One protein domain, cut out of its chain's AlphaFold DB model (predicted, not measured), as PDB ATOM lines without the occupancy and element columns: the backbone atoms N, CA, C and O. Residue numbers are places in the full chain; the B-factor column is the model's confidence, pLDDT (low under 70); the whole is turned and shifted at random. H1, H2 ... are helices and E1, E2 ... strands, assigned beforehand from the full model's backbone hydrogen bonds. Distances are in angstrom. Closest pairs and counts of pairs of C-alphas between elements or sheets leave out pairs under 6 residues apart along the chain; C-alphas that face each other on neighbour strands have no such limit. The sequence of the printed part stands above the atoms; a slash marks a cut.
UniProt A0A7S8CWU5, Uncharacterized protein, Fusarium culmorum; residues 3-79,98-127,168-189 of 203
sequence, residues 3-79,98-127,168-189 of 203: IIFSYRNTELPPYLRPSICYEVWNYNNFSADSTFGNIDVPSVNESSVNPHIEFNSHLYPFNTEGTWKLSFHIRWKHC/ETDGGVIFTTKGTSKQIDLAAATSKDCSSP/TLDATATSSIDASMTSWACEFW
ATOM      1  N   ILE A   3     -42.004   1.401 -20.086       87.00
ATOM      2  CA  ILE A   3     -42.343   2.053 -21.351       87.00
ATOM      3  C   ILE A   3     -41.712   1.201 -22.447       87.00
ATOM      4  O   ILE A   3     -40.504   0.961 -22.407       87.00
ATOM      5  N   ILE A   4     -42.541   0.711 -23.366       85.94
ATOM      6  CA  ILE A   4     -42.191  -0.334 -24.331       85.94
ATOM      7  C   ILE A   4     -42.325   0.232 -25.743       85.94
ATOM      8  O   ILE A   4     -43.343   0.840 -26.069       85.94
ATOM      9  N   PHE A   5     -41.321  -0.013 -26.581       87.62
ATOM     10  CA  PHE A   5     -41.348   0.271 -28.011       87.62
ATOM     11  C   PHE A   5     -41.063  -1.009 -28.794       87.62
ATOM     12  O   PHE A   5     -40.236  -1.830 -28.400       87.62
ATOM     13  N   SER A   6     -41.757  -1.174 -29.917       86.19
ATOM     14  CA  SER A   6     -41.614  -2.336 -30.790       86.19
ATOM     15  C   SER A   6     -41.124  -1.928 -32.172       86.19
ATOM     16  O   SER A   6     -41.665  -0.996 -32.770       86.19
ATOM     17  N   TYR A   7     -40.179  -2.684 -32.716       87.50
ATOM     18  CA  TYR A   7     -39.656  -2.527 -34.065       87.50
ATOM     19  C   TYR A   7     -40.098  -3.713 -34.914       87.50
ATOM     20  O   TYR A   7     -39.748  -4.860 -34.633       87.50
ATOM     21  N   ARG A   8     -40.865  -3.437 -35.968       86.06
ATOM     22  CA  ARG A   8     -41.179  -4.423 -37.009       86.06
ATOM     23  C   ARG A   8     -40.115  -4.373 -38.100       86.06
ATOM     24  O   ARG A   8     -39.487  -3.332 -38.281       86.06
ATOM     25  N   ASN A   9     -39.973  -5.469 -38.844       87.38
ATOM     26  CA  ASN A   9     -39.016  -5.596 -39.953       87.38
ATOM     27  C   ASN A   9     -37.583  -5.343 -39.458       87.38
ATOM     28  O   ASN A   9     -36.965  -4.326 -39.772       87.38
ATOM     29  N   THR A  10     -37.090  -6.241 -38.603       86.88
ATOM     30  CA  THR A  10     -35.820  -6.117 -37.865       86.88
ATOM     31  C   THR A  10     -34.577  -6.037 -38.751       86.88
ATOM     32  O   THR A  10     -33.507  -5.669 -38.272       86.88
ATOM     33  N   GLU A  11     -34.717  -6.300 -40.045       86.12
ATOM     34  CA  GLU A  11     -33.710  -6.062 -41.072       86.12
ATOM     35  C   GLU A  11     -33.488  -4.570 -41.388       86.12
ATOM     36  O   GLU A  11     -32.417  -4.202 -41.861       86.12
ATOM     37  N   LEU A  12     -34.459  -3.687 -41.116       88.12
ATOM     38  CA  LEU A  12     -34.395  -2.263 -41.478       88.12
ATOM     39  C   LEU A  12     -33.746  -1.333 -40.434       88.12
ATOM     40  O   LEU A  12     -33.055  -0.396 -40.849       88.12
ATOM     41  N   PRO A  13     -33.925  -1.520 -39.108       88.06
ATOM     42  CA  PRO A  13     -33.323  -0.644 -38.105       88.06
ATOM     43  C   PRO A  13     -31.799  -0.469 -38.197       88.06
ATOM     44  O   PRO A  13     -31.352   0.654 -37.962       88.06
ATOM     45  N   PRO A  14     -30.984  -1.472 -38.588       86.38
ATOM     46  CA  PRO A  14     -29.548  -1.262 -38.788       86.38
ATOM     47  C   PRO A  14     -29.231  -0.186 -39.837       86.38
ATOM     48  O   PRO A  14     -28.247   0.539 -39.690       86.38
ATOM     49  N   TYR A  15     -30.086  -0.043 -40.856       87.75
ATOM     50  CA  TYR A  15     -29.961   0.972 -41.903       87.75
ATOM     51  C   TYR A  15     -30.614   2.294 -41.482       87.75
ATOM     52  O   TYR A  15     -29.974   3.338 -41.467       87.75
ATOM     53  N   LEU A  16     -31.876   2.270 -41.051       90.00
ATOM     54  CA  LEU A  16     -32.590   3.490 -40.651       90.00
ATOM     55  C   LEU A  16     -32.004   4.143 -39.392       90.00
ATOM     56  O   LEU A  16     -32.233   5.326 -39.151       90.00
ATOM     57  N   ARG A  17     -31.258   3.381 -38.583       89.56
ATOM     58  CA  ARG A  17     -30.682   3.791 -37.296       89.56
ATOM     59  C   ARG A  17     -31.670   4.611 -36.458       89.56
ATOM     60  O   ARG A  17     -31.340   5.741 -36.088       89.56
ATOM     61  N   PRO A  18     -32.883   4.085 -36.205       91.44
ATOM     62  CA  PRO A  18     -33.894   4.845 -35.504       91.44
ATOM     63  C   PRO A  18     -33.441   5.105 -34.068       91.44
ATOM     64  O   PRO A  18     -32.872   4.222 -33.431       91.44
ATOM     65  N   SER A  19     -33.720   6.295 -33.554       92.19
ATOM     66  CA  SER A  19     -33.592   6.600 -32.132       92.19
ATOM     67  C   SER A  19     -34.894   7.182 -31.611       92.19
ATOM     68  O   SER A  19     -35.606   7.896 -32.320       92.19
ATOM     69  N   ILE A  20     -35.220   6.838 -30.369       92.94
ATOM     70  CA  ILE A  20     -36.449   7.261 -29.711       92.94
ATOM     71  C   ILE A  20     -36.070   7.952 -28.410       92.94
ATOM     72  O   ILE A  20     -35.504   7.347 -27.504       92.94
ATOM     73  N   CYS A  21     -36.416   9.225 -28.298       93.75
ATOM     74  CA  CYS A  21     -36.421   9.936 -27.027       93.75
ATOM     75  C   CYS A  21     -37.860  10.033 -26.551       93.75
ATOM     76  O   CYS A  21     -38.757  10.283 -27.351       93.75
ATOM     77  N   TYR A  22     -38.099   9.894 -25.257       93.44
ATOM     78  CA  TYR A  22     -39.422  10.135 -24.717       93.44
ATOM     79  C   TYR A  22     -39.369  10.764 -23.344       93.44
ATOM     80  O   TYR A  22     -38.394  10.656 -22.600       93.44
ATOM     81  N   GLU A  23     -40.481  11.387 -23.006       92.62
ATOM     82  CA  GLU A  23     -40.681  12.021 -21.731       92.62
ATOM     83  C   GLU A  23     -42.100  11.780 -21.247       92.62
ATOM     84  O   GLU A  23     -43.062  11.789 -22.024       92.62
ATOM     85  N   VAL A  24     -42.230  11.555 -19.947       91.12
ATOM     86  CA  VAL A  24     -43.514  11.349 -19.297       91.12
ATOM     87  C   VAL A  24     -43.719  12.402 -18.235       91.12
ATOM     88  O   VAL A  24     -42.894  12.551 -17.339       91.12
ATOM     89  N   TRP A  25     -44.854  13.085 -18.323       90.56
ATOM     90  CA  TRP A  25     -45.244  14.159 -17.419       90.56
ATOM     91  C   TRP A  25     -46.600  13.876 -16.796       90.56
ATOM     92  O   TRP A  25     -47.459  13.235 -17.412       90.56
ATOM     93  N   ASN A  26     -46.835  14.427 -15.607       89.50
ATOM     94  CA  ASN A  26     -48.185  14.512 -15.070       89.50
ATOM     95  C   ASN A  26     -49.041  15.418 -15.971       89.50
ATOM     96  O   ASN A  26     -48.763  16.607 -16.126       89.50
ATOM     97  N   TYR A  27     -50.105  14.865 -16.554       87.62
ATOM     98  CA  TYR A  27     -50.949  15.566 -17.525       87.62
ATOM     99  C   TYR A  27     -51.669  16.780 -16.925       87.62
ATOM    100  O   TYR A  27     -51.927  17.761 -17.618       87.62
ATOM    101  N   ASN A  28     -51.976  16.727 -15.628       84.81
ATOM    102  CA  ASN A  28     -52.676  17.800 -14.924       84.81
ATOM    103  C   ASN A  28     -51.714  18.814 -14.289       84.81
ATOM    104  O   ASN A  28     -52.158  19.848 -13.792       84.81
ATOM    105  N   ASN A  29     -50.410  18.525 -14.271       83.12
ATOM    106  CA  ASN A  29     -49.398  19.390 -13.686       83.12
ATOM    107  C   ASN A  29     -48.052  19.237 -14.411       83.12
ATOM    108  O   ASN A  29     -47.165  18.520 -13.956       83.12
ATOM    109  N   PHE A  30     -47.883  19.969 -15.511       76.75
ATOM    110  CA  PHE A  30     -46.644  19.991 -16.302       76.75
ATOM    111  C   PHE A  30     -45.437  20.603 -15.569       76.75
ATOM    112  O   PHE A  30     -44.338  20.613 -16.109       76.75
ATOM    113  N   SER A  31     -45.625  21.148 -14.363       73.75
ATOM    114  CA  SER A  31     -44.540  21.643 -13.506       73.75
ATOM    115  C   SER A  31     -44.101  20.624 -12.448       73.75
ATOM    116  O   SER A  31     -43.204  20.921 -11.663       73.75
ATOM    117  N   ALA A  32     -44.753  19.460 -12.392       69.38
ATOM    118  CA  ALA A  32     -44.422  18.368 -11.487       69.38
ATOM    119  C   ALA A  32     -43.457  17.358 -12.124       69.38
ATOM    120  O   ALA A  32     -43.024  17.498 -13.265       69.38
ATOM    121  N   ASP A  33     -43.162  16.335 -11.336       70.00
ATOM    122  CA  ASP A  33     -42.391  15.136 -11.623       70.00
ATOM    123  C   ASP A  33     -42.512  14.643 -13.074       70.00
ATOM    124  O   ASP A  33     -43.607  14.355 -13.572       70.00
ATOM    125  N   SER A  34     -41.356  14.494 -13.722       83.50
ATOM    126  CA  SER A  34     -41.223  13.869 -15.030       83.50
ATOM    127  C   SER A  34     -40.193  12.748 -15.005       83.50
ATOM    128  O   SER A  34     -39.343  12.665 -14.112       83.50
ATOM    129  N   THR A  35     -40.289  11.854 -15.984       89.06
ATOM    130  CA  THR A  35     -39.204  10.930 -16.309       89.06
ATOM    131  C   THR A  35     -38.882  11.016 -17.788       89.06
ATOM    132  O   THR A  35     -39.767  11.230 -18.617       89.06
ATOM    133  N   PHE A  36     -37.610  10.834 -18.107       90.81
ATOM    134  CA  PHE A  36     -37.088  10.822 -19.460       90.81
ATOM    135  C   PHE A  36     -36.477   9.455 -19.743       90.81
ATOM    136  O   PHE A  36     -35.881   8.824 -18.866       90.81
ATOM    137  N   GLY A  37     -36.588   9.009 -20.984       90.56
ATOM    138  CA  GLY A  37     -35.848   7.861 -21.461       90.56
ATOM    139  C   GLY A  37     -35.401   8.048 -22.894       90.56
ATOM    140  O   GLY A  37     -35.992   8.783 -23.682       90.56
ATOM    141  N   ASN A  38     -34.334   7.341 -23.219       91.19
ATOM    142  CA  ASN A  38     -33.838   7.226 -24.570       91.19
ATOM    143  C   ASN A  38     -33.690   5.740 -24.900       91.19
ATOM    144  O   ASN A  38     -33.326   4.938 -24.035       91.19
ATOM    145  N   ILE A  39     -34.044   5.395 -26.129       88.62
ATOM    146  CA  ILE A  39     -33.762   4.116 -26.759       88.62
ATOM    147  C   ILE A  39     -32.950   4.457 -28.001       88.62
ATOM    148  O   ILE A  39     -33.453   5.064 -28.954       88.62
ATOM    149  N   ASP A  40     -31.670   4.118 -27.932       85.38
ATOM    150  CA  ASP A  40     -30.740   4.252 -29.041       85.38
ATOM    151  C   ASP A  40     -31.056   3.229 -30.143       85.38
ATOM    152  O   ASP A  40     -32.043   2.494 -30.087       85.38
ATOM    153  N   VAL A  41     -30.213   3.195 -31.177       81.31
ATOM    154  CA  VAL A  41     -30.356   2.254 -32.292       81.31
ATOM    155  C   VAL A  41     -30.501   0.828 -31.747       81.31
ATOM    156  O   VAL A  41     -29.564   0.342 -31.106       81.31
ATOM    157  N   PRO A  42     -31.636   0.150 -32.003       79.75
ATOM    158  CA  PRO A  42     -31.869  -1.172 -31.452       79.75
ATOM    159  C   PRO A  42     -30.831  -2.142 -32.016       79.75
ATOM    160  O   PRO A  42     -30.535  -2.140 -33.216       79.75
ATOM    161  N   SER A  43     -30.271  -2.984 -31.149       76.81
ATOM    162  CA  SER A  43     -29.274  -3.984 -31.540       76.81
ATOM    163  C   SER A  43     -29.960  -5.216 -32.137       76.81
ATOM    164  O   SER A  43     -29.989  -6.285 -31.527       76.81
ATOM    165  N   VAL A  44     -30.516  -5.061 -33.339       79.81
ATOM    166  CA  VAL A  44     -31.236  -6.115 -34.070       79.81
ATOM    167  C   VAL A  44     -30.461  -6.622 -35.283       79.81
ATOM    168  O   VAL A  44     -29.654  -5.905 -35.874       79.81
ATOM    169  N   ASN A  45     -30.714  -7.873 -35.661       73.38
ATOM    170  CA  ASN A  45     -30.240  -8.484 -36.900       73.38
ATOM    171  C   ASN A  45     -31.405  -9.166 -37.646       73.38
ATOM    172  O   ASN A  45     -32.527  -9.231 -37.145       73.38
ATOM    173  N   GLU A  46     -31.147  -9.696 -38.844       66.31
ATOM    174  CA  GLU A  46     -32.167 -10.390 -39.657       66.31
ATOM    175  C   GLU A  46     -32.790 -11.608 -38.950       66.31
ATOM    176  O   GLU A  46     -33.921 -11.984 -39.240       66.31
ATOM    177  N   SER A  47     -32.066 -12.211 -38.002       71.94
ATOM    178  CA  SER A  47     -32.524 -13.351 -37.198       71.94
ATOM    179  C   SER A  47     -33.203 -12.932 -35.889       71.94
ATOM    180  O   SER A  47     -33.584 -13.799 -35.098       71.94
ATOM    181  N   SER A  48     -33.320 -11.629 -35.616       78.44
ATOM    182  CA  SER A  48     -34.027 -11.126 -34.441       78.44
ATOM    183  C   SER A  48     -35.509 -11.481 -34.521       78.44
ATOM    184  O   SER A  48     -36.103 -11.567 -35.595       78.44
ATOM    185  N   VAL A  49     -36.120 -11.673 -33.352       80.31
ATOM    186  CA  VAL A  49     -37.570 -11.858 -33.248       80.31
ATOM    187  C   VAL A  49     -38.262 -10.612 -33.801       80.31
ATOM    188  O   VAL A  49     -37.869  -9.495 -33.475       80.31
ATOM    189  N   ASN A  50     -39.280 -10.808 -34.638       78.25
ATOM    190  CA  ASN A  50     -40.081  -9.737 -35.221       78.25
ATOM    191  C   ASN A  50     -41.524  -9.845 -34.682       78.25
ATOM    192  O   ASN A  50     -42.168 -10.867 -34.936       78.25
ATOM    193  N   PRO A  51     -42.041  -8.835 -33.956       84.06
ATOM    194  CA  PRO A  51     -41.396  -7.559 -33.639       84.06
ATOM    195  C   PRO A  51     -40.297  -7.688 -32.571       84.06
ATOM    196  O   PRO A  51     -40.430  -8.454 -31.618       84.06
ATOM    197  N   HIS A  52     -39.236  -6.889 -32.707       85.75
ATOM    198  CA  HIS A  52     -38.221  -6.721 -31.663       85.75
ATOM    199  C   HIS A  52     -38.710  -5.713 -30.634       85.75
ATOM    200  O   HIS A  52     -39.274  -4.684 -31.003       85.75
ATOM    201  N   ILE A  53     -38.487  -5.989 -29.353       85.06
ATOM    202  CA  ILE A  53     -39.022  -5.190 -28.252       85.06
ATOM    203  C   ILE A  53     -37.875  -4.577 -27.454       85.06
ATOM    204  O   ILE A  53     -36.996  -5.292 -26.983       85.06
ATOM    205  N   GLU A  54     -37.935  -3.263 -27.260       87.31
ATOM    206  CA  GLU A  54     -37.070  -2.508 -26.353       87.31
ATOM    207  C   GLU A  54     -37.934  -1.871 -25.265       87.31
ATOM    208  O   GLU A  54     -39.052  -1.412 -25.524       87.31
ATOM    209  N   PHE A  55     -37.440  -1.831 -24.031       85.94
ATOM    210  CA  PHE A  55     -38.183  -1.220 -22.935       85.94
ATOM    211  C   PHE A  55     -37.266  -0.658 -21.857       85.94
ATOM    212  O   PHE A  55     -36.205  -1.201 -21.570       85.94
ATOM    213  N   ASN A  56     -37.747   0.389 -21.190       87.00
ATOM    214  CA  ASN A  56     -37.135   0.911 -19.970       87.00
ATOM    215  C   ASN A  56     -38.153   0.856 -18.835       87.00
ATOM    216  O   ASN A  56     -39.321   1.219 -19.005       87.00
ATOM    217  N   SER A  57     -37.694   0.445 -17.656       83.00
ATOM    218  CA  SER A  57     -38.513   0.402 -16.447       83.00
ATOM    219  C   SER A  57     -38.341   1.667 -15.616       83.00
ATOM    220  O   SER A  57     -37.228   2.077 -15.309       83.00
ATOM    221  N   HIS A  58     -39.464   2.248 -15.202       82.06
ATOM    222  CA  HIS A  58     -39.514   3.455 -14.380       82.06
ATOM    223  C   HIS A  58     -40.305   3.202 -13.104       82.06
ATOM    224  O   HIS A  58     -41.437   2.710 -13.156       82.06
ATOM    225  N   LEU A  59     -39.738   3.553 -11.950       75.94
ATOM    226  CA  LEU A  59     -40.480   3.561 -10.686       75.94
ATOM    227  C   LEU A  59     -41.202   4.890 -10.503       75.94
ATOM    228  O   LEU A  59     -42.400   4.921 -10.259       75.94
ATOM    229  N   TYR A  60     -40.452   5.973 -10.632       76.94
ATOM    230  CA  TYR A  60     -40.936   7.335 -10.536       76.94
ATOM    231  C   TYR A  60     -41.171   7.896 -11.949       76.94
ATOM    232  O   TYR A  60     -40.372   7.599 -12.839       76.94
ATOM    233  N   PRO A  61     -42.246   8.668 -12.190       76.62
ATOM    234  CA  PRO A  61     -43.251   9.138 -11.222       76.62
ATOM    235  C   PRO A  61     -44.437   8.170 -11.011       76.62
ATOM    236  O   PRO A  61     -45.417   8.481 -10.330       76.62
ATOM    237  N   PHE A  62     -44.356   6.960 -11.573       80.88
ATOM    238  CA  PHE A  62     -45.430   5.955 -11.568       80.88
ATOM    239  C   PHE A  62     -45.673   5.259 -10.222       80.88
ATOM    240  O   PHE A  62     -46.516   4.369 -10.125       80.88
ATOM    241  N   ASN A  63     -44.966   5.662  -9.168       76.50
ATOM    242  CA  ASN A  63     -45.223   5.268  -7.786       76.50
ATOM    243  C   ASN A  63     -46.472   5.957  -7.204       76.50
ATOM    244  O   ASN A  63     -46.860   5.662  -6.075       76.50
ATOM    245  N   THR A  64     -47.094   6.860  -7.965       79.19
ATOM    246  CA  THR A  64     -48.352   7.529  -7.627       79.19
ATOM    247  C   THR A  64     -49.429   7.261  -8.681       79.19
ATOM    248  O   THR A  64     -49.146   6.996  -9.855       79.19
ATOM    249  N   GLU A  65     -50.691   7.304  -8.257       86.00
ATOM    250  CA  GLU A  65     -51.828   7.290  -9.179       86.00
ATOM    251  C   GLU A  65     -51.970   8.654  -9.856       86.00
ATOM    252  O   GLU A  65     -51.832   9.699  -9.216       86.00
ATOM    253  N   GLY A  66     -52.276   8.657 -11.148       87.12
ATOM    254  CA  GLY A  66     -52.372   9.899 -11.898       87.12
ATOM    255  C   GLY A  66     -52.781   9.708 -13.348       87.12
ATOM    256  O   GLY A  66     -52.955   8.590 -13.832       87.12
ATOM    257  N   THR A  67     -52.948  10.835 -14.036       90.06
ATOM    258  CA  THR A  67     -53.038  10.892 -15.499       90.06
ATOM    259  C   THR A  67     -51.705  11.394 -16.024       90.06
ATOM    260  O   THR A  67     -51.211  12.428 -15.575       90.06
ATOM    261  N   TRP A  68     -51.135  10.664 -16.967       89.25
ATOM    262  CA  TRP A  68     -49.795  10.878 -17.486       89.25
ATOM    263  C   TRP A  68     -49.858  11.081 -18.989       89.25
ATOM    264  O   TRP A  68     -50.692  10.482 -19.670       89.25
ATOM    265  N   LYS A  69     -48.958  11.910 -19.506       90.31
ATOM    266  CA  LYS A  69     -48.723  12.053 -20.939       90.31
ATOM    267  C   LYS A  69     -47.322  11.565 -21.249       90.31
ATOM    268  O   LYS A  69     -46.360  12.196 -20.820       90.31
ATOM    269  N   LEU A  70     -47.227  10.482 -22.011       90.69
ATOM    270  CA  LEU A  70     -46.001  10.070 -22.683       90.69
ATOM    271  C   LEU A  70     -45.935  10.826 -24.008       90.69
ATOM    272  O   LEU A  70     -46.839  10.698 -24.829       90.69
ATOM    273  N   SER A  71     -44.891  11.618 -24.204       91.81
ATOM    274  CA  SER A  71     -44.553  12.209 -25.500       91.81
ATOM    275  C   SER A  71     -43.259  11.568 -25.970       91.81
ATOM    276  O   SER A  71     -42.336  11.411 -25.174       91.81
ATOM    277  N   PHE A  72     -43.194  11.174 -27.231       91.94
ATOM    278  CA  PHE A  72     -42.010  10.556 -27.805       91.94
ATOM    279  C   PHE A  72     -41.647  11.232 -29.121       91.94
ATOM    280  O   PHE A  72     -42.509  11.705 -29.856       91.94
ATOM    281  N   HIS A  73     -40.354  11.251 -29.392       92.75
ATOM    282  CA  HIS A  73     -39.730  11.842 -30.555       92.75
ATOM    283  C   HIS A  73     -38.875  10.768 -31.220       92.75
ATOM    284  O   HIS A  73     -37.959  10.224 -30.594       92.75
ATOM    285  N   ILE A  74     -39.202  10.434 -32.464       92.50
ATOM    286  CA  ILE A  74     -38.541   9.384 -33.238       92.50
ATOM    287  C   ILE A  74     -37.727  10.056 -34.329       92.50
ATOM    288  O   ILE A  74     -38.269  10.844 -35.100       92.50
ATOM    289  N   ARG A  75     -36.449   9.700 -34.427       92.88
ATOM    290  CA  ARG A  75     -35.551  10.129 -35.502       92.88
ATOM    291  C   ARG A  75     -35.080   8.930 -36.290       92.88
ATOM    292  O   ARG A  75     -34.838   7.881 -35.704       92.88
ATOM    293  N   TRP A  76     -34.899   9.086 -37.595       92.62
ATOM    294  CA  TRP A  76     -34.276   8.070 -38.437       92.62
ATOM    295  C   TRP A  76     -33.459   8.711 -39.549       92.62
ATOM    296  O   TRP A  76     -33.763   9.797 -40.045       92.62
ATOM    297  N   LYS A  77     -32.407   8.007 -39.942       90.75
ATOM    298  CA  LYS A  77     -31.520   8.396 -41.028       90.75
ATOM    299  C   LYS A  77     -32.047   7.852 -42.348       90.75
ATOM    300  O   LYS A  77     -32.515   6.717 -42.425       90.75
ATOM    301  N   HIS A  78     -31.942   8.654 -43.397       90.94
ATOM    302  CA  HIS A  78     -32.232   8.227 -44.760       90.94
ATOM    303  C   HIS A  78     -31.368   8.998 -45.755       90.94
ATOM    304  O   HIS A  78     -30.737   9.994 -45.414       90.94
ATOM    305  N   CYS A  79     -31.357   8.547 -47.002       90.69
ATOM    306  CA  CYS A  79     -30.759   9.275 -48.103       90.69
ATOM    307  C   CYS A  79     -31.826   9.888 -48.999       90.69
ATOM    308  O   CYS A  79     -32.961   9.408 -49.089       90.69
ATOM    309  N   GLU A  98     -37.617  13.244 -38.675       92.19
ATOM    310  CA  GLU A  98     -38.136  13.123 -37.326       92.19
ATOM    311  C   GLU A  98     -39.661  13.227 -37.294       92.19
ATOM    312  O   GLU A  98     -40.282  13.848 -38.159       92.19
ATOM    313  N   THR A  99     -40.268  12.581 -36.303       91.19
ATOM    314  CA  THR A  99     -41.693  12.713 -36.003       91.19
ATOM    315  C   THR A  99     -41.923  12.668 -34.504       91.19
ATOM    316  O   THR A  99     -41.218  11.973 -33.768       91.19
ATOM    317  N   ASP A 100     -42.968  13.359 -34.072       90.25
ATOM    318  CA  ASP A 100     -43.444  13.342 -32.699       90.25
ATOM    319  C   ASP A 100     -44.717  12.510 -32.582       90.25
ATOM    320  O   ASP A 100     -45.521  12.421 -33.511       90.25
ATOM    321  N   GLY A 101     -44.922  11.932 -31.408       87.81
ATOM    322  CA  GLY A 101     -46.163  11.278 -31.038       87.81
ATOM    323  C   GLY A 101     -46.372  11.312 -29.533       87.81
ATOM    324  O   GLY A 101     -45.543  11.804 -28.761       87.81
ATOM    325  N   GLY A 102     -47.515  10.808 -29.089       87.44
ATOM    326  CA  GLY A 102     -47.768  10.717 -27.666       87.44
ATOM    327  C   GLY A 102     -49.062  10.015 -27.322       87.44
ATOM    328  O   GLY A 102     -49.984   9.924 -28.126       87.44
ATOM    329  N   VAL A 103     -49.117   9.540 -26.086       86.19
ATOM    330  CA  VAL A 103     -50.263   8.837 -25.519       86.19
ATOM    331  C   VAL A 103     -50.568   9.382 -24.134       86.19
ATOM    332  O   VAL A 103     -49.671   9.735 -23.363       86.19
ATOM    333  N   ILE A 104     -51.856   9.456 -23.819       88.00
ATOM    334  CA  ILE A 104     -52.342   9.808 -22.488       88.00
ATOM    335  C   ILE A 104     -52.841   8.525 -21.837       88.00
ATOM    336  O   ILE A 104     -53.638   7.799 -22.425       88.00
ATOM    337  N   PHE A 105     -52.384   8.252 -20.622       85.19
ATOM    338  CA  PHE A 105     -52.768   7.059 -19.876       85.19
ATOM    339  C   PHE A 105     -52.961   7.377 -18.396       85.19
ATOM    340  O   PHE A 105     -52.527   8.412 -17.894       85.19
ATOM    341  N   THR A 106     -53.633   6.480 -17.678       86.38
ATOM    342  CA  THR A 106     -53.884   6.631 -16.241       86.38
ATOM    343  C   THR A 106     -53.308   5.460 -15.468       86.38
ATOM    344  O   THR A 106     -53.527   4.313 -15.856       86.38
ATOM    345  N   THR A 107     -52.650   5.727 -14.344       81.38
ATOM    346  CA  THR A 107     -52.243   4.694 -13.383       81.38
ATOM    347  C   THR A 107     -53.290   4.582 -12.273       81.38
ATOM    348  O   THR A 107     -53.765   5.593 -11.757       81.38
ATOM    349  N   LYS A 108     -53.677   3.350 -11.918       76.81
ATOM    350  CA  LYS A 108     -54.576   3.042 -10.794       76.81
ATOM    351  C   LYS A 108     -53.982   1.912  -9.955       76.81
ATOM    352  O   LYS A 108     -53.569   0.895 -10.506       76.81
ATOM    353  N   GLY A 109     -54.023   2.057  -8.637       65.81
ATOM    354  CA  GLY A 109     -53.412   1.167  -7.658       65.81
ATOM    355  C   GLY A 109     -51.908   1.391  -7.493       65.81
ATOM    356  O   GLY A 109     -51.190   1.704  -8.441       65.81
ATOM    357  N   THR A 110     -51.411   1.159  -6.281       53.16
ATOM    358  CA  THR A 110     -49.977   1.002  -6.021       53.16
ATOM    359  C   THR A 110     -49.511  -0.349  -6.568       53.16
ATOM    360  O   THR A 110     -50.036  -1.379  -6.160       53.16
ATOM    361  N   SER A 111     -48.548  -0.337  -7.494       53.72
ATOM    362  CA  SER A 111     -47.675  -1.471  -7.858       53.72
ATOM    363  C   SER A 111     -48.312  -2.829  -8.189       53.72
ATOM    364  O   SER A 111     -47.629  -3.843  -8.055       53.72
ATOM    365  N   LYS A 112     -49.571  -2.900  -8.640       52.78
ATOM    366  CA  LYS A 112     -50.083  -4.175  -9.159       52.78
ATOM    367  C   LYS A 112     -49.251  -4.585 -10.373       52.78
ATOM    368  O   LYS A 112     -48.995  -3.756 -11.247       52.78
ATOM    369  N   GLN A 113     -48.824  -5.847 -10.389       59.31
ATOM    370  CA  GLN A 113     -48.151  -6.472 -11.525       59.31
ATOM    371  C   GLN A 113     -48.951  -6.157 -12.795       59.31
ATOM    372  O   GLN A 113     -50.164  -6.377 -12.843       59.31
ATOM    373  N   ILE A 114     -48.296  -5.517 -13.760       65.25
ATOM    374  CA  ILE A 114     -48.942  -5.075 -14.992       65.25
ATOM    375  C   ILE A 114     -49.206  -6.326 -15.817       65.25
ATOM    376  O   ILE A 114     -48.275  -7.044 -16.151       65.25
ATOM    377  N   ASP A 115     -50.467  -6.586 -16.149       67.62
ATOM    378  CA  ASP A 115     -50.813  -7.651 -17.087       67.62
ATOM    379  C   ASP A 115     -50.532  -7.166 -18.519       67.62
ATOM    380  O   ASP A 115     -51.382  -6.563 -19.181       67.62
ATOM    381  N   LEU A 116     -49.294  -7.374 -18.975       69.00
ATOM    382  CA  LEU A 116     -48.846  -6.990 -20.318       69.00
ATOM    383  C   LEU A 116     -49.588  -7.764 -21.420       69.00
ATOM    384  O   LEU A 116     -49.785  -7.234 -22.515       69.00
ATOM    385  N   ALA A 117     -50.057  -8.981 -21.130       64.88
ATOM    386  CA  ALA A 117     -50.831  -9.778 -22.075       64.88
ATOM    387  C   ALA A 117     -52.235  -9.186 -22.282       64.88
ATOM    388  O   ALA A 117     -52.726  -9.127 -23.410       64.88
ATOM    389  N   ALA A 118     -52.867  -8.666 -21.226       63.47
ATOM    390  CA  ALA A 118     -54.137  -7.954 -21.350       63.47
ATOM    391  C   ALA A 118     -54.001  -6.650 -22.157       63.47
ATOM    392  O   ALA A 118     -54.906  -6.327 -22.932       63.47
ATOM    393  N   ALA A 119     -52.875  -5.938 -22.024       61.69
ATOM    394  CA  ALA A 119     -52.628  -4.649 -22.681       61.69
ATOM    395  C   ALA A 119     -52.592  -4.720 -24.220       61.69
ATOM    396  O   ALA A 119     -52.859  -3.721 -24.879       61.69
ATOM    397  N   THR A 120     -52.314  -5.891 -24.800       60.91
ATOM    398  CA  THR A 120     -52.254  -6.081 -26.263       60.91
ATOM    399  C   THR A 120     -53.565  -6.579 -26.874       60.91
ATOM    400  O   THR A 120     -53.666  -6.735 -28.087       60.91
ATOM    401  N   SER A 121     -54.586  -6.833 -26.047       56.16
ATOM    402  CA  SER A 121     -55.775  -7.590 -26.463       56.16
ATOM    403  C   SER A 121     -57.042  -6.760 -26.696       56.16
ATOM    404  O   SER A 121     -57.986  -7.273 -27.302       56.16
ATOM    405  N   LYS A 122     -57.115  -5.507 -26.216       53.94
ATOM    406  CA  LYS A 122     -58.339  -4.689 -26.280       53.94
ATOM    407  C   LYS A 122     -58.046  -3.195 -26.417       53.94
ATOM    408  O   LYS A 122     -57.347  -2.624 -25.591       53.94
ATOM    409  N   ASP A 123     -58.671  -2.589 -27.426       57.81
ATOM    410  CA  ASP A 123     -58.809  -1.145 -27.637       57.81
ATOM    411  C   ASP A 123     -57.494  -0.369 -27.842       57.81
ATOM    412  O   ASP A 123     -57.130   0.488 -27.035       57.81
ATOM    413  N   CYS A 124     -56.813  -0.585 -28.977       63.41
ATOM    414  CA  CYS A 124     -55.690   0.258 -29.420       63.41
ATOM    415  C   CYS A 124     -56.222   1.622 -29.894       63.41
ATOM    416  O   CYS A 124     -56.394   1.907 -31.078       63.41
ATOM    417  N   SER A 125     -56.590   2.454 -28.926       56.38
ATOM    418  CA  SER A 125     -57.135   3.783 -29.161       56.38
ATOM    419  C   SER A 125     -55.990   4.788 -29.271       56.38
ATOM    420  O   SER A 125     -55.528   5.314 -28.260       56.38
ATOM    421  N   SER A 126     -55.620   5.083 -30.519       56.69
ATOM    422  CA  SER A 126     -54.671   6.094 -31.029       56.69
ATOM    423  C   SER A 126     -53.367   5.492 -31.569       56.69
ATOM    424  O   SER A 126     -52.734   4.695 -30.874       56.69
ATOM    425  N   PRO A 127     -52.929   5.902 -32.777       53.78
ATOM    426  CA  PRO A 127     -51.645   5.485 -33.312       53.78
ATOM    427  C   PRO A 127     -50.532   6.013 -32.405       53.78
ATOM    428  O   PRO A 127     -50.414   7.212 -32.160       53.78
ATOM    429  N   THR A 168     -48.730  -7.643 -31.349       71.62
ATOM    430  CA  THR A 168     -49.044  -8.510 -30.209       71.62
ATOM    431  C   THR A 168     -47.762  -8.895 -29.484       71.62
ATOM    432  O   THR A 168     -46.832  -9.404 -30.108       71.62
ATOM    433  N   LEU A 169     -47.720  -8.700 -28.166       72.88
ATOM    434  CA  LEU A 169     -46.660  -9.250 -27.323       72.88
ATOM    435  C   LEU A 169     -46.973 -10.721 -27.064       72.88
ATOM    436  O   LEU A 169     -48.039 -11.053 -26.546       72.88
ATOM    437  N   ASP A 170     -46.049 -11.609 -27.425       74.62
ATOM    438  CA  ASP A 170     -46.197 -13.020 -27.093       74.62
ATOM    439  C   ASP A 170     -45.950 -13.276 -25.592       74.62
ATOM    440  O   ASP A 170     -45.505 -12.406 -24.828       74.62
ATOM    441  N   ALA A 171     -46.262 -14.494 -25.148       75.88
ATOM    442  CA  ALA A 171     -46.089 -14.886 -23.753       75.88
ATOM    443  C   ALA A 171     -44.615 -14.844 -23.305       75.88
ATOM    444  O   ALA A 171     -44.342 -14.609 -22.128       75.88
ATOM    445  N   THR A 172     -43.670 -15.045 -24.225       77.88
ATOM    446  CA  THR A 172     -42.230 -15.043 -23.941       77.88
ATOM    447  C   THR A 172     -41.733 -13.624 -23.691       77.88
ATOM    448  O   THR A 172     -41.092 -13.373 -22.671       77.88
ATOM    449  N   ALA A 173     -42.070 -12.679 -24.571       76.19
ATOM    450  CA  ALA A 173     -41.765 -11.261 -24.434       76.19
ATOM    451  C   ALA A 173     -42.409 -10.690 -23.166       76.19
ATOM    452  O   ALA A 173     -41.735 -10.030 -22.380       76.19
ATOM    453  N   THR A 174     -43.677 -11.032 -22.918       79.19
ATOM    454  CA  THR A 174     -44.393 -10.667 -21.686       79.19
ATOM    455  C   THR A 174     -43.652 -11.170 -20.444       79.19
ATOM    456  O   THR A 174     -43.324 -10.381 -19.561       79.19
ATOM    457  N   SER A 175     -43.298 -12.458 -20.415       79.75
ATOM    458  CA  SER A 175     -42.574 -13.056 -19.285       79.75
ATOM    459  C   SER A 175     -41.190 -12.436 -19.079       79.75
ATOM    460  O   SER A 175     -40.753 -12.279 -17.942       79.75
ATOM    461  N   SER A 176     -40.495 -12.077 -20.161       79.38
ATOM    462  CA  SER A 176     -39.175 -11.438 -20.111       79.38
ATOM    463  C   SER A 176     -39.242 -10.042 -19.487       79.38
ATOM    464  O   SER A 176     -38.456  -9.718 -18.593       79.38
ATOM    465  N   ILE A 177     -40.221  -9.232 -19.903       78.06
ATOM    466  CA  ILE A 177     -40.434  -7.887 -19.355       78.06
ATOM    467  C   ILE A 177     -40.831  -7.985 -17.879       78.06
ATOM    468  O   ILE A 177     -40.241  -7.297 -17.045       78.06
ATOM    469  N   ASP A 178     -41.761  -8.878 -17.531       78.81
ATOM    470  CA  ASP A 178     -42.183  -9.097 -16.145       78.81
ATOM    471  C   ASP A 178     -41.023  -9.553 -15.251       78.81
ATOM    472  O   ASP A 178     -40.858  -9.055 -14.132       78.81
ATOM    473  N   ALA A 179     -40.182 -10.468 -15.740       79.69
ATOM    474  CA  ALA A 179     -39.002 -10.933 -15.017       79.69
ATOM    475  C   ALA A 179     -37.983  -9.804 -14.807       79.69
ATOM    476  O   ALA A 179     -37.467  -9.645 -13.699       79.69
ATOM    477  N   SER A 180     -37.729  -8.985 -15.834       78.94
ATOM    478  CA  SER A 180     -36.838  -7.824 -15.741       78.94
ATOM    479  C   SER A 180     -37.364  -6.782 -14.752       78.94
ATOM    480  O   SER A 180     -36.623  -6.312 -13.888       78.94
ATOM    481  N   MET A 181     -38.663  -6.477 -14.805       76.56
ATOM    482  CA  MET A 181     -39.309  -5.576 -13.853       76.56
ATOM    483  C   MET A 181     -39.231  -6.095 -12.418       76.56
ATOM    484  O   MET A 181     -38.982  -5.316 -11.496       76.56
ATOM    485  N   THR A 182     -39.448  -7.397 -12.231       75.31
ATOM    486  CA  THR A 182     -39.367  -8.051 -10.920       75.31
ATOM    487  C   THR A 182     -37.947  -7.977 -10.378       75.31
ATOM    488  O   THR A 182     -37.758  -7.546  -9.245       75.31
ATOM    489  N   SER A 183     -36.948  -8.316 -11.195       77.06
ATOM    490  CA  SER A 183     -35.530  -8.226 -10.835       77.06
ATOM    491  C   SER A 183     -35.156  -6.809 -10.397       77.06
ATOM    492  O   SER A 183     -34.677  -6.611  -9.282       77.06
ATOM    493  N   TRP A 184     -35.515  -5.805 -11.200       72.19
ATOM    494  CA  TRP A 184     -35.237  -4.405 -10.889       72.19
ATOM    495  C   TRP A 184     -35.919  -3.931  -9.597       72.19
ATOM    496  O   TRP A 184     -35.315  -3.234  -8.780       72.19
ATOM    497  N   ALA A 185     -37.169  -4.342  -9.362       70.31
ATOM    498  CA  ALA A 185     -37.869  -4.055  -8.111       70.31
ATOM    499  C   ALA A 185     -37.216  -4.750  -6.902       70.31
ATOM    500  O   ALA A 185     -37.162  -4.171  -5.817       70.31
ATOM    501  N   CYS A 186     -36.700  -5.965  -7.071       72.69
ATOM    502  CA  CYS A 186     -36.024  -6.707  -6.010       72.69
ATOM    503  C   CYS A 186     -34.655  -6.111  -5.651       72.69
ATOM    504  O   CYS A 186     -34.306  -6.094  -4.472       72.69
ATOM    505  N   GLU A 187     -33.914  -5.578  -6.625       72.31
ATOM    506  CA  GLU A 187     -32.612  -4.933  -6.402       72.31
ATOM    507  C   GLU A 187     -32.735  -3.563  -5.718       72.31
ATOM    508  O   GLU A 187     -31.938  -3.231  -4.840       72.31
ATOM    509  N   PHE A 188     -33.744  -2.758  -6.071       62.59
ATOM    510  CA  PHE A 188     -33.877  -1.391  -5.547       62.59
ATOM    511  C   PHE A 188     -34.524  -1.294  -4.152       62.59
ATOM    512  O   PHE A 188     -34.392  -0.265  -3.487       62.59
ATOM    513  N   TRP A 189     -35.235  -2.327  -3.690       57.69
ATOM    514  CA  TRP A 189     -36.087  -2.258  -2.495       57.69
ATOM    515  C   TRP A 189     -35.609  -3.144  -1.329       57.69
ATOM    516  O   TRP A 189     -36.413  -3.854  -0.729       57.69
TER     517      TRP A 189
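This is residues 3 to 79, 98 to 127 and 168 to 189 of the 203 residues of an uncharacterized protein of Fusarium culmorum (UniProt A0A7S8CWU5). A twisted sheet of four strands, E3 E2 E5 E6, has the short two-stranded sheet E1 E4 over one of its faces, like a loose, partly open barrel that comes nearest to closing between E3 and E4 and stays open between E1 and E6. The long helix H3 packs on E4, on the side away from the larger sheet, and little H2 sits by its first turn. The printed part has 129 residues with three named helices and six named strands, in the order E1 H1 E2 E3 E4 E5 E6 H2 H3, and both sheets are antiparallel. The class is mixed, helices and strands; the whole is compact, with a radius of gyration of the C-alphas of 15.6 A and spans of 43 by 32 by 32 A.

In the larger sheet, E3 is residues 34 to 39, 17.0 A from first to last C-alpha; E2 is residues 19 to 26, 23.8 A; E5 is residues 66 to 79, 42.2 A; and E6 is residues 98 to 107, 29.0 A. C-alpha 66 stands at (-52.372, 9.899, -11.898) and C-alpha 79 at (-30.759, 9.275, -48.103). E1, residues 3 to 7, begins with C-alpha 3 at (-42.343, 2.053, -21.351), and E4 is residues 52 to 57, 16.8 A. The helices are H1, residues 13 to 16; H2, residues 116 to 119; and H3, residues 171 to 188, 25.7 A, ending with C-alpha 188 at (-33.877, -1.391, -5.547).

E3 and E6 are the edge strands of the larger sheet. E2 and E3 form a hairpin, with N 22 and O 37 2.9 A apart. E2 and E5 are antiparallel at 163 degrees, with N 21 and O 73 2.9 A apart. E5 and E6 are antiparallel at 160 degrees, with N 70 and O 103 2.9 A apart. H1 is on this sheet but only grazes it, with residues 13 to 16. The closest C-alphas of E3 and E4, Gly 37 and Asn 56, are 7.2 A apart, whereas E1 and E6 are apart. E1 and E4 are antiparallel at 166 degrees, with N 5 and O 54 2.9 A apart. The closest C-alphas of E4 and H3, Ser 57 and Met 181, are 6.6 A apart. H2 and H3 only just touch, with 3 pairs of C-alphas within 8 A, the closest being Leu 116 and Thr 174 at 5.9 A; H3 does so with residues 171 to 174 alone. In H3 every O i to N i+4 pair is within hydrogen-bond range; H1 and H2 are too short for such a pair.

The C-alphas farthest apart, of Cys 79 and Trp 189, are 47.3 A apart. Residues 80 to 97 are not printed, with 13.6 A between C-alphas 79 and 98, nor are 128 to 167, with 14.6 A between C-alphas 127 and 168. Of the links printed whole, E3 to E4 is long, with 12 residues. Mean pLDDT of the printed part is 79.9; 23 residues are under 70, among them 109 to 127.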